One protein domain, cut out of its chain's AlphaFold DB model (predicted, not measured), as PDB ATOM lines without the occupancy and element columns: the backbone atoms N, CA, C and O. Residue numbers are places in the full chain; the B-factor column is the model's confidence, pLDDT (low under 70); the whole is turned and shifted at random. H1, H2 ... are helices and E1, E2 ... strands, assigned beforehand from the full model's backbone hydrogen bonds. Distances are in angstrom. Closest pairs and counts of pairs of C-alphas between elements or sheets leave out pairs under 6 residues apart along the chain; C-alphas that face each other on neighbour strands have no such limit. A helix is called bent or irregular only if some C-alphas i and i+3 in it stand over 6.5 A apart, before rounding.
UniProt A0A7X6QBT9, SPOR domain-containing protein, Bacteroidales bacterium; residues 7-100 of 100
ATOM      1  N   ARG A   7     -22.825  38.073  28.624       95.31
ATOM      2  CA  ARG A   7     -24.110  38.683  28.253       95.31
ATOM      3  C   ARG A   7     -25.232  37.960  28.976       95.31
ATOM      4  O   ARG A   7     -25.261  36.732  29.007       95.31
ATOM      5  N   GLU A   8     -26.118  38.734  29.573       94.94
ATOM      6  CA  GLU A   8     -27.278  38.206  30.277       94.94
ATOM      7  C   GLU A   8     -28.405  37.981  29.274       94.94
ATOM      8  O   GLU A   8     -28.784  38.894  28.540       94.94
ATOM      9  N   GLU A   9     -28.931  36.761  29.233       94.00
ATOM     10  CA  GLU A   9     -30.094  36.418  28.420       94.00
ATOM     11  C   GLU A   9     -31.003  35.495  29.228       94.00
ATOM     12  O   GLU A   9     -30.525  34.620  29.947       94.00
ATOM     13  N   LYS A  10     -32.318  35.667  29.078       92.25
ATOM     14  CA  LYS A  10     -33.286  34.688  29.563       92.25
ATOM     15  C   LYS A  10     -33.528  33.674  28.457       92.25
ATOM     16  O   LYS A  10     -33.965  34.043  27.362       92.25
ATOM     17  N   VAL A  11     -33.223  32.412  28.739       94.31
ATOM     18  CA  VAL A  11     -33.310  31.350  27.741       94.31
ATOM     19  C   VAL A  11     -34.083  30.142  28.243       94.31
ATOM     20  O   VAL A  11     -34.118  29.840  29.433       94.31
ATOM     21  N   THR A  12     -34.682  29.414  27.308       94.31
ATOM     22  CA  THR A  12     -35.328  28.126  27.576       94.31
ATOM     23  C   THR A  12     -34.709  27.060  26.692       94.31
ATOM     24  O   THR A  12     -34.449  27.306  25.513       94.31
ATOM     25  N   VAL A  13     -34.468  25.872  27.243       95.44
ATOM     26  CA  VAL A  13     -33.985  24.743  26.448       95.44
ATOM     27  C   VAL A  13     -35.063  24.312  25.461       95.44
ATOM     28  O   VAL A  13     -36.222  24.138  25.825       95.44
ATOM     29  N   VAL A  14     -34.670  24.127  24.202       95.19
ATOM     30  CA  VAL A  14     -35.559  23.638  23.140       95.19
ATOM     31  C   VAL A  14     -35.037  22.374  22.459       95.19
ATOM     32  O   VAL A  14     -35.773  21.767  21.682       95.19
ATOM     33  N   SER A  15     -33.784  21.960  22.703       93.81
ATOM     34  CA  SER A  15     -33.232  20.653  22.296       93.81
ATOM     35  C   SER A  15     -31.991  20.269  23.101       93.81
ATOM     36  O   SER A  15     -31.089  21.087  23.257       93.81
ATOM     37  N   GLY A  16     -31.894  19.006  23.524       88.75
ATOM     38  CA  GLY A  16     -30.777  18.491  24.324       88.75
ATOM     39  C   GLY A  16     -31.191  18.133  25.751       88.75
ATOM     40  O   GLY A  16     -32.343  17.767  25.964       88.75
ATOM     41  N   GLU A  17     -30.242  18.194  26.690       76.50
ATOM     42  CA  GLU A  17     -30.488  17.931  28.116       76.50
ATOM     43  C   GLU A  17     -31.587  18.834  28.680       76.50
ATOM     44  O   GLU A  17     -31.689  19.992  28.292       76.50
ATOM     45  N   GLU A  18     -32.375  18.335  29.634       75.81
ATOM     46  CA  GLU A  18     -33.518  19.073  30.190       75.81
ATOM     47  C   GLU A  18     -33.124  20.369  30.918       75.81
ATOM     48  O   GLU A  18     -33.955  21.266  31.070       75.81
ATOM     49  N   THR A  19     -31.868  20.499  31.363       85.75
ATOM     50  CA  THR A  19     -31.407  21.658  32.140       85.75
ATOM     51  C   THR A  19     -30.025  22.142  31.712       85.75
ATOM     52  O   THR A  19     -29.206  21.381  31.204       85.75
ATOM     53  N   ILE A  20     -29.763  23.429  31.943       93.81
ATOM     54  CA  ILE A  20     -28.452  24.063  31.771       93.81
ATOM     55  C   ILE A  20     -28.036  24.754  33.062       93.81
ATOM     56  O   ILE A  20     -28.871  25.266  33.810       93.81
ATOM     57  N   LYS A  21     -26.727  24.801  33.313       96.12
ATOM     58  CA  LYS A  21     -26.167  25.583  34.419       96.12
ATOM     59  C   LYS A  21     -26.127  27.082  34.060       96.12
ATOM     60  O   LYS A  21     -26.204  27.421  32.877       96.12
ATOM     61  N   PRO A  22     -25.971  27.989  35.046       96.69
ATOM     62  CA  PRO A  22     -26.127  29.428  34.824       96.69
ATOM     63  C   PRO A  22     -25.172  30.028  33.787       96.69
ATOM     64  O   PRO A  22     -25.585  30.889  33.019       96.69
ATOM     65  N   TYR A  23     -23.912  29.582  33.723       97.88
ATOM     66  CA  TYR A  23     -22.931  30.121  32.778       97.88
ATOM     67  C   TYR A  23     -22.737  29.179  31.593       97.88
ATOM     68  O   TYR A  23     -22.177  28.095  31.725       97.88
ATOM     69  N   CYS A  24     -23.180  29.601  30.415       97.94
ATOM     70  CA  CYS A  24     -23.177  28.811  29.190       97.94
ATOM     71  C   CYS A  24     -22.140  29.326  28.190       97.94
ATOM     72  O   CYS A  24     -22.049  30.529  27.948       97.94
ATOM     73  N   VAL A  25     -21.401  28.422  27.547       98.50
ATOM     74  CA  VAL A  25     -20.529  28.755  26.416       98.50
ATOM     75  C   VAL A  25     -21.342  28.656  25.129       98.50
ATOM     76  O   VAL A  25     -21.640  27.562  24.648       98.50
ATOM     77  N   VAL A  26     -21.711  29.809  24.574       98.44
ATOM     78  CA  VAL A  26     -22.438  29.909  23.305       98.44
ATOM     79  C   VAL A  26     -21.435  29.947  22.159       98.44
ATOM     80  O   VAL A  26     -20.538  30.788  22.148       98.44
ATOM     81  N   CYS A  27     -21.614  29.065  21.177       98.50
ATOM     82  CA  CYS A  27     -20.749  28.941  19.996       98.50
ATOM     83  C   CYS A  27     -21.481  29.181  18.667       98.50
ATOM     84  O   CYS A  27     -20.851  29.202  17.616       98.50
ATOM     85  N   GLY A  28     -22.798  29.393  18.704       98.00
ATOM     86  CA  GLY A  28     -23.599  29.694  17.522       98.00
ATOM     87  C   GLY A  28     -24.916  30.374  17.876       98.00
ATOM     88  O   GLY A  28     -25.430  30.232  18.989       98.00
ATOM     89  N   SER A  29     -25.460  31.132  16.926       97.50
ATOM     90  CA  SER A  29     -26.720  31.859  17.066       97.50
ATOM     91  C   SER A  29     -27.455  31.903  15.731       97.50
ATOM     92  O   SER A  29     -26.948  32.478  14.772       97.50
ATOM     93  N   PHE A  30     -28.671  31.364  15.682       97.69
ATOM     94  CA  PHE A  30     -29.413  31.171  14.439       97.69
ATOM     95  C   PHE A  30     -30.850  31.681  14.544       97.69
ATOM     96  O   PHE A  30     -31.481  31.597  15.595       97.69
ATOM     97  N   ALA A  31     -31.398  32.169  13.430       96.25
ATOM     98  CA  ALA A  31     -32.821  32.504  13.329       96.25
ATOM     99  C   ALA A  31     -33.710  31.252  13.181       96.25
ATOM    100  O   ALA A  31     -34.864  31.253  13.599       96.25
ATOM    101  N   LEU A  32     -33.172  30.173  12.604       96.75
ATOM    102  CA  LEU A  32     -33.886  28.917  12.371       96.75
ATOM    103  C   LEU A  32     -33.389  27.828  13.320       96.75
ATOM    104  O   LEU A  32     -32.186  27.579  13.405       96.75
ATOM    105  N   LYS A  33     -34.328  27.127  13.969       96.19
ATOM    106  CA  LYS A  33     -34.019  26.023  14.888       96.19
ATOM    107  C   LYS A  33     -33.245  24.899  14.199       96.19
ATOM    108  O   LYS A  33     -32.271  24.415  14.754       96.19
ATOM    109  N   ALA A  34     -33.622  24.547  12.969       97.81
ATOM    110  CA  ALA A  34     -32.967  23.481  12.210       97.81
ATOM    111  C   ALA A  34     -31.459  23.730  12.011       97.81
ATOM    112  O   ALA A  34     -30.663  22.803  12.133       97.81
ATOM    113  N   ASN A  35     -31.051  24.985  11.784       98.31
ATOM    114  CA  ASN A  35     -29.634  25.336  11.649       98.31
ATOM    115  C   ASN A  35     -28.896  25.205  12.991       98.31
ATOM    116  O   ASN A  35     -27.766  24.724  13.032       98.31
ATOM    117  N   ALA A  36     -29.549  25.587  14.093       98.44
ATOM    118  CA  ALA A  36     -29.001  25.397  15.434       98.44
ATOM    119  C   ALA A  36     -28.863  23.905  15.788       98.44
ATOM    120  O   ALA A  36     -27.846  23.498  16.346       98.44
ATOM    121  N   ASP A  37     -29.848  23.082  15.421       98.31
ATOM    122  CA  ASP A  37     -29.822  21.634  15.641       98.31
ATOM    123  C   ASP A  37     -28.716  20.948  14.826       98.31
ATOM    124  O   ASP A  37     -28.056  20.045  15.338       98.31
ATOM    125  N   ALA A  38     -28.468  21.400  13.593       98.38
ATOM    126  CA  ALA A  38     -27.375  20.890  12.768       98.38
ATOM    127  C   ALA A  38     -26.010  21.133  13.432       98.38
ATOM    128  O   ALA A  38     -25.221  20.196  13.580       98.38
ATOM    129  N   LEU A  39     -25.756  22.358  13.916       98.56
ATOM    130  CA  LEU A  39     -24.530  22.652  14.660       98.56
ATOM    131  C   LEU A  39     -24.463  21.853  15.973       98.56
ATOM    132  O   LEU A  39     -23.410  21.315  16.310       98.56
ATOM    133  N   ARG A  40     -25.575  21.723  16.708       98.31
ATOM    134  CA  ARG A  40     -25.626  20.884  17.914       98.31
ATOM    135  C   ARG A  40     -25.202  19.445  17.608       98.31
ATOM    136  O   ARG A  40     -24.417  18.885  18.366       98.31
ATOM    137  N   GLN A  41     -25.704  18.848  16.527       98.31
ATOM    138  CA  GLN A  41     -25.361  17.469  16.175       98.31
ATOM    139  C   GLN A  41     -23.874  17.321  15.835       98.31
ATOM    140  O   GLN A  41     -23.251  16.352  16.265       98.31
ATOM    141  N   GLN A  42     -23.292  18.295  15.128       98.25
ATOM    142  CA  GLN A  42     -21.847  18.334  14.896       98.25
ATOM    143  C   GLN A  42     -21.074  18.360  16.223       98.25
ATOM    144  O   GLN A  42     -20.164  17.564  16.424       98.25
ATOM    145  N   LEU A  43     -21.471  19.222  17.161       98.19
ATOM    146  CA  LEU A  43     -20.805  19.338  18.459       98.19
ATOM    147  C   LEU A  43     -20.934  18.067  19.309       98.19
ATOM    148  O   LEU A  43     -19.980  17.698  19.987       98.19
ATOM    149  N   ILE A  44     -22.075  17.375  19.250       97.62
ATOM    150  CA  ILE A  44     -22.246  16.064  19.897       97.62
ATOM    151  C   ILE A  44     -21.260  15.047  19.322       97.62
ATOM    152  O   ILE A  44     -20.607  14.340  20.086       97.62
ATOM    153  N   ASN A  45     -21.108  15.003  17.996       98.00
ATOM    154  CA  ASN A  45     -20.137  14.119  17.346       98.00
ATOM    155  C   ASN A  45     -18.692  14.467  17.751       98.00
ATOM    156  O   ASN A  45     -17.856  13.575  17.877       98.00
ATOM    157  N   ASP A  46     -18.422  15.743  18.033       97.25
ATOM    158  CA  ASP A  46     -17.134  16.229  18.538       97.25
ATOM    159  C   ASP A  46     -16.935  15.998  20.055       97.25
ATOM    160  O   ASP A  46     -15.869  16.323  20.605       97.25
ATOM    161  N   GLY A  47     -17.932  15.420  20.734       97.25
ATOM    162  CA  GLY A  47     -17.893  15.029  22.145       97.25
ATOM    163  C   GLY A  47     -18.400  16.084  23.131       97.25
ATOM    164  O   GLY A  47     -18.135  15.973  24.327       97.25
ATOM    165  N   TYR A  48     -19.101  17.119  22.663       97.62
ATOM    166  CA  TYR A  48     -19.682  18.144  23.529       97.62
ATOM    167  C   TYR A  48     -21.095  17.768  24.005       97.62
ATOM    168  O   TYR A  48     -21.895  17.265  23.210       97.62
ATOM    169  N   PRO A  49     -21.468  18.103  25.255       96.06
ATOM    170  CA  PRO A  49     -22.840  17.989  25.754       96.06
ATOM    171  C   PRO A  49     -23.705  19.147  25.221       96.06
ATOM    172  O   PRO A  49     -24.224  19.971  25.973       96.06
ATOM    173  N   ALA A  50     -23.783  19.277  23.896       97.56
ATOM    174  CA  ALA A  50     -24.352  20.454  23.264       97.56
ATOM    175  C   ALA A  50     -25.886  20.488  23.348       97.56
ATOM    176  O   ALA A  50     -26.586  19.497  23.098       97.56
ATOM    177  N   VAL A  51     -26.418  21.678  23.625       98.12
ATOM    178  CA  VAL A  51     -27.857  21.952  23.710       98.12
ATOM    179  C   VAL A  51     -28.224  23.187  22.891       98.12
ATOM    180  O   VAL A  51     -27.393  24.066  22.650       98.12
ATOM    181  N   VAL A  52     -29.481  23.259  22.460       98.06
ATOM    182  CA  VAL A  52     -30.062  24.454  21.844       98.06
ATOM    183  C   VAL A  52     -31.017  25.094  22.834       98.06
ATOM    184  O   VAL A  52     -31.929  24.443  23.349       98.06
ATOM    185  N   VAL A  53     -30.833  26.390  23.051       97.25
ATOM    186  CA  VAL A  53     -31.731  27.215  23.857       97.25
ATOM    187  C   VAL A  53     -32.295  28.345  23.005       97.25
ATOM    188  O   VAL A  53     -31.641  28.805  22.070       97.25
ATOM    189  N   ILE A  54     -33.507  28.800  23.297       96.25
ATOM    190  CA  ILE A  54     -34.095  29.969  22.644       96.25
ATOM    191  C   ILE A  54     -33.978  31.180  23.561       96.25
ATOM    192  O   ILE A  54     -34.365  31.109  24.725       96.25
ATOM    193  N   ASN A  55     -33.453  32.288  23.038       93.00
ATOM    194  CA  ASN A  55     -33.585  33.588  23.680       93.00
ATOM    195  C   ASN A  55     -34.983  34.128  23.384       93.00
ATOM    196  O   ASN A  55     -35.330  34.390  22.226       93.00
ATOM    197  N   GLU A  56     -35.780  34.275  24.442       82.25
ATOM    198  CA  GLU A  56     -37.158  34.767  24.361       82.25
ATOM    199  C   GLU A  56     -37.213  36.181  23.761       82.25
ATOM    200  O   GLU A  56     -38.131  36.521  23.007       82.25
ATOM    201  N   VAL A  57     -36.185  36.989  24.029       74.44
ATOM    202  CA  VAL A  57     -36.031  38.347  23.518       74.44
ATOM    203  C   VAL A  57     -35.261  38.294  22.197       74.44
ATOM    204  O   VAL A  57     -34.054  38.082  22.140       74.44
ATOM    205  N   GLY A  58     -35.987  38.468  21.093       76.56
ATOM    206  CA  GLY A  58     -35.430  38.441  19.734       76.56
ATOM    207  C   GLY A  58     -35.578  37.101  19.007       76.56
ATOM    208  O   GLY A  58     -35.258  37.040  17.824       76.56
ATOM    209  N   ARG A  59     -36.105  36.058  19.671       87.88
ATOM    210  CA  ARG A  59     -36.458  34.748  19.078       87.88
ATOM    211  C   ARG A  59     -35.324  34.125  18.259       87.88
ATOM    212  O   ARG A  59     -35.523  33.677  17.133       87.88
ATOM    213  N   THR A  60     -34.127  34.108  18.833       95.75
ATOM    214  CA  THR A  60     -32.959  33.466  18.217       95.75
ATOM    215  C   THR A  60     -32.538  32.238  19.014       95.75
ATOM    216  O   THR A  60     -32.636  32.210  20.241       95.75
ATOM    217  N   TYR A  61     -32.080  31.213  18.305       97.94
ATOM    218  CA  TYR A  61     -31.636  29.941  18.859       97.94
ATOM    219  C   TYR A  61     -30.133  29.993  19.115       97.94
ATOM    220  O   TYR A  61     -29.349  30.170  18.181       97.94
ATOM    221  N   ARG A  62     -29.722  29.847  20.373       97.94
ATOM    222  CA  ARG A  62     -28.319  29.740  20.775       97.94
ATOM    223  C   ARG A  62     -27.913  28.275  20.814       97.94
ATOM    224  O   ARG A  62     -28.646  27.447  21.351       97.94
ATOM    225  N   VAL A  63     -26.724  27.975  20.305       98.31
ATOM    226  CA  VAL A  63     -26.093  26.664  20.480       98.31
ATOM    227  C   VAL A  63     -25.067  26.773  21.597       98.31
ATOM    228  O   VAL A  63     -24.083  27.511  21.484       98.31
ATOM    229  N   VAL A  64     -25.324  26.058  22.685       98.44
ATOM    230  CA  VAL A  64     -24.470  25.994  23.871       98.44
ATOM    231  C   VAL A  64     -23.649  24.715  23.784       98.44
ATOM    232  O   VAL A  64     -24.225  23.632  23.755       98.44
ATOM    233  N   CYS A  65     -22.317  24.816  23.740       98.19
ATOM    234  CA  CYS A  65     -21.454  23.628  23.691       98.19
ATOM    235  C   CYS A  65     -21.179  23.035  25.082       98.19
ATOM    236  O   CYS A  65     -20.854  21.859  25.199       98.19
ATOM    237  N   SER A  66     -21.286  23.841  26.142       97.62
ATOM    238  CA  SER A  66     -21.141  23.407  27.537       97.62
ATOM    239  C   SER A  66     -21.699  24.458  28.505       97.62
ATOM    240  O   SER A  66     -21.789  25.639  28.156       97.62
ATOM    241  N   SER A  67     -22.074  24.044  29.720       97.81
ATOM    242  CA  SER A  67     -22.546  24.944  30.782       97.81
ATOM    243  C   SER A  67     -21.921  24.622  32.148       97.81
ATOM    244  O   SER A  67     -21.584  23.470  32.442       97.81
ATOM    245  N   PHE A  68     -21.751  25.651  32.983       97.69
ATOM    246  CA  PHE A  68     -20.997  25.624  34.240       97.69
ATOM    247  C   PHE A  68     -21.677  26.423  35.353       97.69
ATOM    248  O   PHE A  68     -22.512  27.296  35.104       97.69
ATOM    249  N   ALA A  69     -21.313  26.103  36.597       97.06
ATOM    250  CA  ALA A  69     -21.832  26.788  37.776       97.06
ATOM    251  C   ALA A  69     -21.177  28.163  37.967       97.06
ATOM    252  O   ALA A  69     -21.816  29.072  38.490       97.06
ATOM    253  N   THR A  70     -19.928  28.319  37.518       96.62
ATOM    254  CA  THR A  70     -19.154  29.555  37.686       96.62
ATOM    255  C   THR A  70     -18.752  30.179  36.353       96.62
ATOM    256  O   THR A  70     -18.595  29.510  35.325       96.62
ATOM    257  N   LYS A  71     -18.553  31.497  36.381       96.56
ATOM    258  CA  LYS A  71     -18.091  32.283  35.237       96.56
ATOM    259  C   LYS A  71     -16.673  31.890  34.819       96.56
ATOM    260  O   LYS A  71     -16.356  31.892  33.632       96.56
ATOM    261  N   GLU A  72     -15.828  31.557  35.786       96.69
ATOM    262  CA  GLU A  72     -14.425  31.194  35.605       96.69
ATOM    263  C   GLU A  72     -14.289  29.860  34.860       96.69
ATOM    264  O   GLU A  72     -13.514  29.759  33.907       96.69
ATOM    265  N   GLU A  73     -15.087  28.855  35.236       97.81
ATOM    266  CA  GLU A  73     -15.145  27.568  34.532       97.81
ATOM    267  C   GLU A  73     -15.620  27.745  33.085       97.81
ATOM    268  O   GLU A  73     -14.986  27.229  32.162       97.81
ATOM    269  N   ALA A  74     -16.679  28.535  32.872       98.19
ATOM    270  CA  ALA A  74     -17.179  28.836  31.534       98.19
ATOM    271  C   ALA A  74     -16.144  29.585  30.681       98.19
ATOM    272  O   ALA A  74     -16.009  29.305  29.490       98.19
ATOM    273  N   ALA A  75     -15.373  30.504  31.271       98.06
ATOM    274  CA  ALA A  75     -14.305  31.211  30.568       98.06
ATOM    275  C   ALA A  75     -13.198  30.259  30.115       98.06
ATOM    276  O   ALA A  75     -12.831  30.262  28.940       98.06
ATOM    277  N   LYS A  76     -12.730  29.390  31.017       98.12
ATOM    278  CA  LYS A  76     -11.720  28.378  30.698       98.12
ATOM    279  C   LYS A  76     -12.207  27.428  29.602       98.12
ATOM    280  O   LYS A  76     -11.461  27.135  28.671       98.12
ATOM    281  N   ALA A  77     -13.456  26.972  29.688       98.44
ATOM    282  CA  ALA A  77     -14.049  26.087  28.691       98.44
ATOM    283  C   ALA A  77     -14.233  26.771  27.330       98.44
ATOM    284  O   ALA A  77     -13.943  26.160  26.304       98.44
ATOM    285  N   ARG A  78     -14.649  28.044  27.301       98.50
ATOM    286  CA  ARG A  78     -14.720  28.851  26.073       98.50
ATOM    287  C   ARG A  78     -13.350  28.974  25.415       98.50
ATOM    288  O   ARG A  78     -13.248  28.810  24.204       98.50
ATOM    289  N   ASP A  79     -12.311  29.267  26.186       98.06
ATOM    290  CA  ASP A  79     -10.967  29.452  25.636       98.06
ATOM    291  C   ASP A  79     -10.397  28.126  25.115       98.06
ATOM    292  O   ASP A  79      -9.832  28.087  24.024       98.06
ATOM    293  N   ALA A  80     -10.647  27.017  25.818       98.38
ATOM    294  CA  ALA A  80     -10.330  25.675  25.331       98.38
ATOM    295  C   ALA A  80     -11.121  25.304  24.062       98.38
ATOM    296  O   ALA A  80     -10.561  24.715  23.138       98.38
ATOM    297  N   PHE A  81     -12.404  25.677  23.986       98.56
ATOM    298  CA  PHE A  81     -13.229  25.497  22.791       98.56
ATOM    299  C   PHE A  81     -12.626  26.251  21.600       98.56
ATOM    300  O   PHE A  81     -12.376  25.650  20.561       98.56
ATOM    301  N   LYS A  82     -12.292  27.534  21.770       98.38
ATOM    302  CA  LYS A  82     -11.626  28.332  20.730       98.38
ATOM    303  C   LYS A  82     -10.286  27.736  20.306       98.38
ATOM    304  O   LYS A  82     -10.015  27.658  19.113       98.38
ATOM    305  N   ALA A  83      -9.476  27.273  21.256       98.38
ATOM    306  CA  ALA A  83      -8.185  26.655  20.965       98.38
ATOM    307  C   ALA A  83      -8.309  25.335  20.182       98.38
ATOM    308  O   ALA A  83      -7.429  25.022  19.387       98.38
ATOM    309  N   ARG A  84      -9.399  24.573  20.374       98.12
ATOM    310  CA  ARG A  84      -9.672  23.342  19.610       98.12
ATOM    311  C   ARG A  84     -10.042  23.619  18.150       98.12
ATOM    312  O   ARG A  84      -9.805  22.764  17.303       98.12
ATOM    313  N   TYR A  85     -10.599  24.792  17.855       97.94
ATOM    314  CA  TYR A  85     -11.070  25.164  16.518       97.94
ATOM    315  C   TYR A  85     -10.451  26.482  16.030       97.94
ATOM    316  O   TYR A  85     -11.185  27.442  15.770       97.94
ATOM    317  N   PRO A  86      -9.114  26.558  15.907       97.75
ATOM    318  CA  PRO A  86      -8.410  27.815  15.650       97.75
ATOM    319  C   PRO A  86      -8.828  28.478  14.329       97.75
ATOM    320  O   PRO A  86      -8.952  29.698  14.276       97.75
ATOM    321  N   ASP A  87      -9.135  27.679  13.304       97.75
ATOM    322  CA  ASP A  87      -9.454  28.162  11.953       97.75
ATOM    323  C   ASP A  87     -10.958  28.391  11.715       97.75
ATOM    324  O   ASP A  87     -11.365  28.845  10.645       97.75
ATOM    325  N   ASN A  88     -11.811  28.087  12.699       97.81
ATOM    326  CA  ASN A  88     -13.249  28.313  12.586       97.81
ATOM    327  C   ASN A  88     -13.608  29.706  13.120       97.81
ATOM    328  O   ASN A  88     -13.759  29.905  14.329       97.81
ATOM    329  N   SER A  89     -13.774  30.669  12.210       96.69
ATOM    330  CA  SER A  89     -14.078  32.064  12.547       96.69
ATOM    331  C   SER A  89     -15.350  32.231  13.381       96.69
ATOM    332  O   SER A  89     -15.388  33.091  14.262       96.69
ATOM    333  N   ASP A  90     -16.372  31.403  13.163       96.31
ATOM    334  CA  ASP A  90     -17.614  31.463  13.940       96.31
ATOM    335  C   ASP A  90     -17.378  31.014  15.385       96.31
ATOM    336  O   ASP A  90     -17.818  31.669  16.333       96.31
ATOM    337  N   PHE A  91     -16.601  29.950  15.581       98.12
ATOM    338  CA  PHE A  91     -16.264  29.446  16.911       98.12
ATOM    339  C   PHE A  91     -15.311  30.374  17.664       98.12
ATOM    340  O   PHE A  91     -15.409  30.492  18.889       98.12
ATOM    341  N   GLN A  92     -14.462  31.126  16.958       98.25
ATOM    342  CA  GLN A  92     -13.662  32.190  17.574       98.25
ATOM    343  C   GLN A  92     -14.524  33.322  18.158       98.25
ATOM    344  O   GLN A  92     -14.097  33.996  19.102       98.25
ATOM    345  N   ASN A  93     -15.774  33.472  17.711       96.94
ATOM    346  CA  ASN A  93     -16.748  34.406  18.282       96.94
ATOM    347  C   ASN A  93     -17.525  33.835  19.483       96.94
ATOM    348  O   ASN A  93     -18.431  34.501  19.994       96.94
ATOM    349  N   ALA A  94     -17.167  32.642  19.976       98.19
ATOM    350  CA  ALA A  94     -17.803  32.061  21.154       98.19
ATOM    351  C   ALA A  94     -17.727  33.001  22.370       98.19
ATOM    352  O   ALA A  94     -16.718  33.683  22.609       98.19
ATOM    353  N   TRP A  95     -18.802  33.023  23.153       98.19
ATOM    354  CA  TRP A  95     -19.006  33.966  24.249       98.19
ATOM    355  C   TRP A  95     -19.762  33.313  25.413       98.19
ATOM    356  O   TRP A  95     -20.268  32.200  25.289       98.19
ATOM    357  N   ILE A  96     -19.787  33.986  26.568       98.31
ATOM    358  CA  ILE A  96     -20.419  33.458  27.784       98.31
ATOM    359  C   ILE A  96     -21.782  34.104  27.987       98.31
ATOM    360  O   ILE A  96     -21.876  35.322  28.161       98.31
ATOM    361  N   LEU A  97     -22.813  33.271  28.011       97.44
ATOM    362  CA  LEU A  97     -24.168  33.628  28.396       97.44
ATOM    363  C   LEU A  97     -24.357  33.364  29.887       97.44
ATOM    364  O   LEU A  97     -23.965  32.305  30.372       97.44
ATOM    365  N   TYR A  98     -24.961  34.311  30.600       96.88
ATOM    366  CA  TYR A  98     -25.493  34.081  31.941       96.88
ATOM    367  C   TYR A  98     -27.011  33.969  31.865       96.88
ATOM    368  O   TYR A  98     -27.684  34.930  31.486       96.88
ATOM    369  N   ASN A  99     -27.510  32.770  32.163       92.38
ATOM    370  CA  ASN A  99     -28.927  32.457  32.189       92.38
ATOM    371  C   ASN A  99     -29.487  32.865  33.550       92.38
ATOM    372  O   ASN A  99     -29.074  32.316  34.575       92.38
ATOM    373  N   LYS A 100     -30.383  33.848  33.535       77.44
ATOM    374  CA  LYS A 100     -30.977  34.453  34.727       77.44
ATOM    375  C   LYS A 100     -32.324  33.833  35.075       77.44
ATOM    376  O   LYS A 100     -33.121  33.604  34.139       77.44
TER     377      LYS A 100
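Overview. This is residues 7 to 100 of the 100 residues of the protein "SPOR domain-containing protein" of Bacteroidales bacterium (UniProt A0A7X6QBT9). Picture one six-stranded sheet curled like a partly closed barrel, with H1 and H2 packed on its outside and the short H3 grazing it. It is a folded sheet, bent back on itself into two leaves: E1, E6 and E3 face E4 and E2, with E5 as the hinge. The printed part has 94 residues, with three named helices and six named strands in the order E1 E2 E3 H1 E4 E5 H2 H3 E6; the class is mixed, helices and strands. The sheet runs E1 E6 E3 E5 E4 E2 and is mixed, E1 and E6 being parallel and the other neighbour pairs antiparallel. The whole is compact and rounded, with a radius of gyration of the C-alphas of 11.9 A and spans of 30 by 28 by 21 A.

Arrangement. Begin at E5, residues 60 to 68, which bends by 76 degrees at residue 65. Its antiparallel neighbour E3, residues 23 to 30, bends by 70 degrees at residue 27; look for N 27 and O 63, within hydrogen-bond range at 2.9 A. E4, residues 51 to 55, forms a hairpin with E5, with N 53 and O 62 at 3.0 A. Next comes edge strand E2, residues 11 to 15, antiparallel to E4, with N 14 and O 52 at 2.9 A. E6, residues 95 to 99, is antiparallel to E3, with N 24 and O 97 at 2.8 A. The other edge strand, E1, residues 7 to 9, is parallel to E6, with N 7 and O 96 at 2.9 A. H1, residues 33 to 45, is on the sheet at a height of 8.4 A, over E5 and only just over E4, with 3 C-alphas there; it runs along the strands, at 10 degrees to E5 on the local plane, and its closest C-alphas to E5 are Ala 36 and Val 63, 6.0 A. H2, residues 71 to 84, is on the sheet, over E3 and E5; its closest C-alphas to E3 are Arg 78 and Val 25, 5.8 A. H3, residues 89 to 92, only grazes the sheet with residues 90 to 92. H1 is apart from H2 and H3. E3, H1, E4 and E5, H2 H3, E6 are split strand-helix-strand units, their strands running the same way with another strand between, each with a right-handed crossover. In H1 and H2 every O i to N i+4 pair is within hydrogen-bond range; H3 is too short for one.

Along the chain. Find C-alpha 7, where E1 begins, at (-24.110, 38.683, 28.253). E5 measures 21.5 A from first to last C-alpha, E3 19.5 A, H1 18.5 A. H2 runs 19.9 A from C-alpha 71 at (-18.091, 32.283, 35.237). E6 ends at C-alpha 99, (-28.927, 32.457, 32.189).

Size, cuts and confidence. The C-alphas farthest apart are those of Asp 87 and Lys 100, 32.0 A. The printed part has no cut and no long link. Its mean pLDDT is 95.6, and no printed residue is under 70.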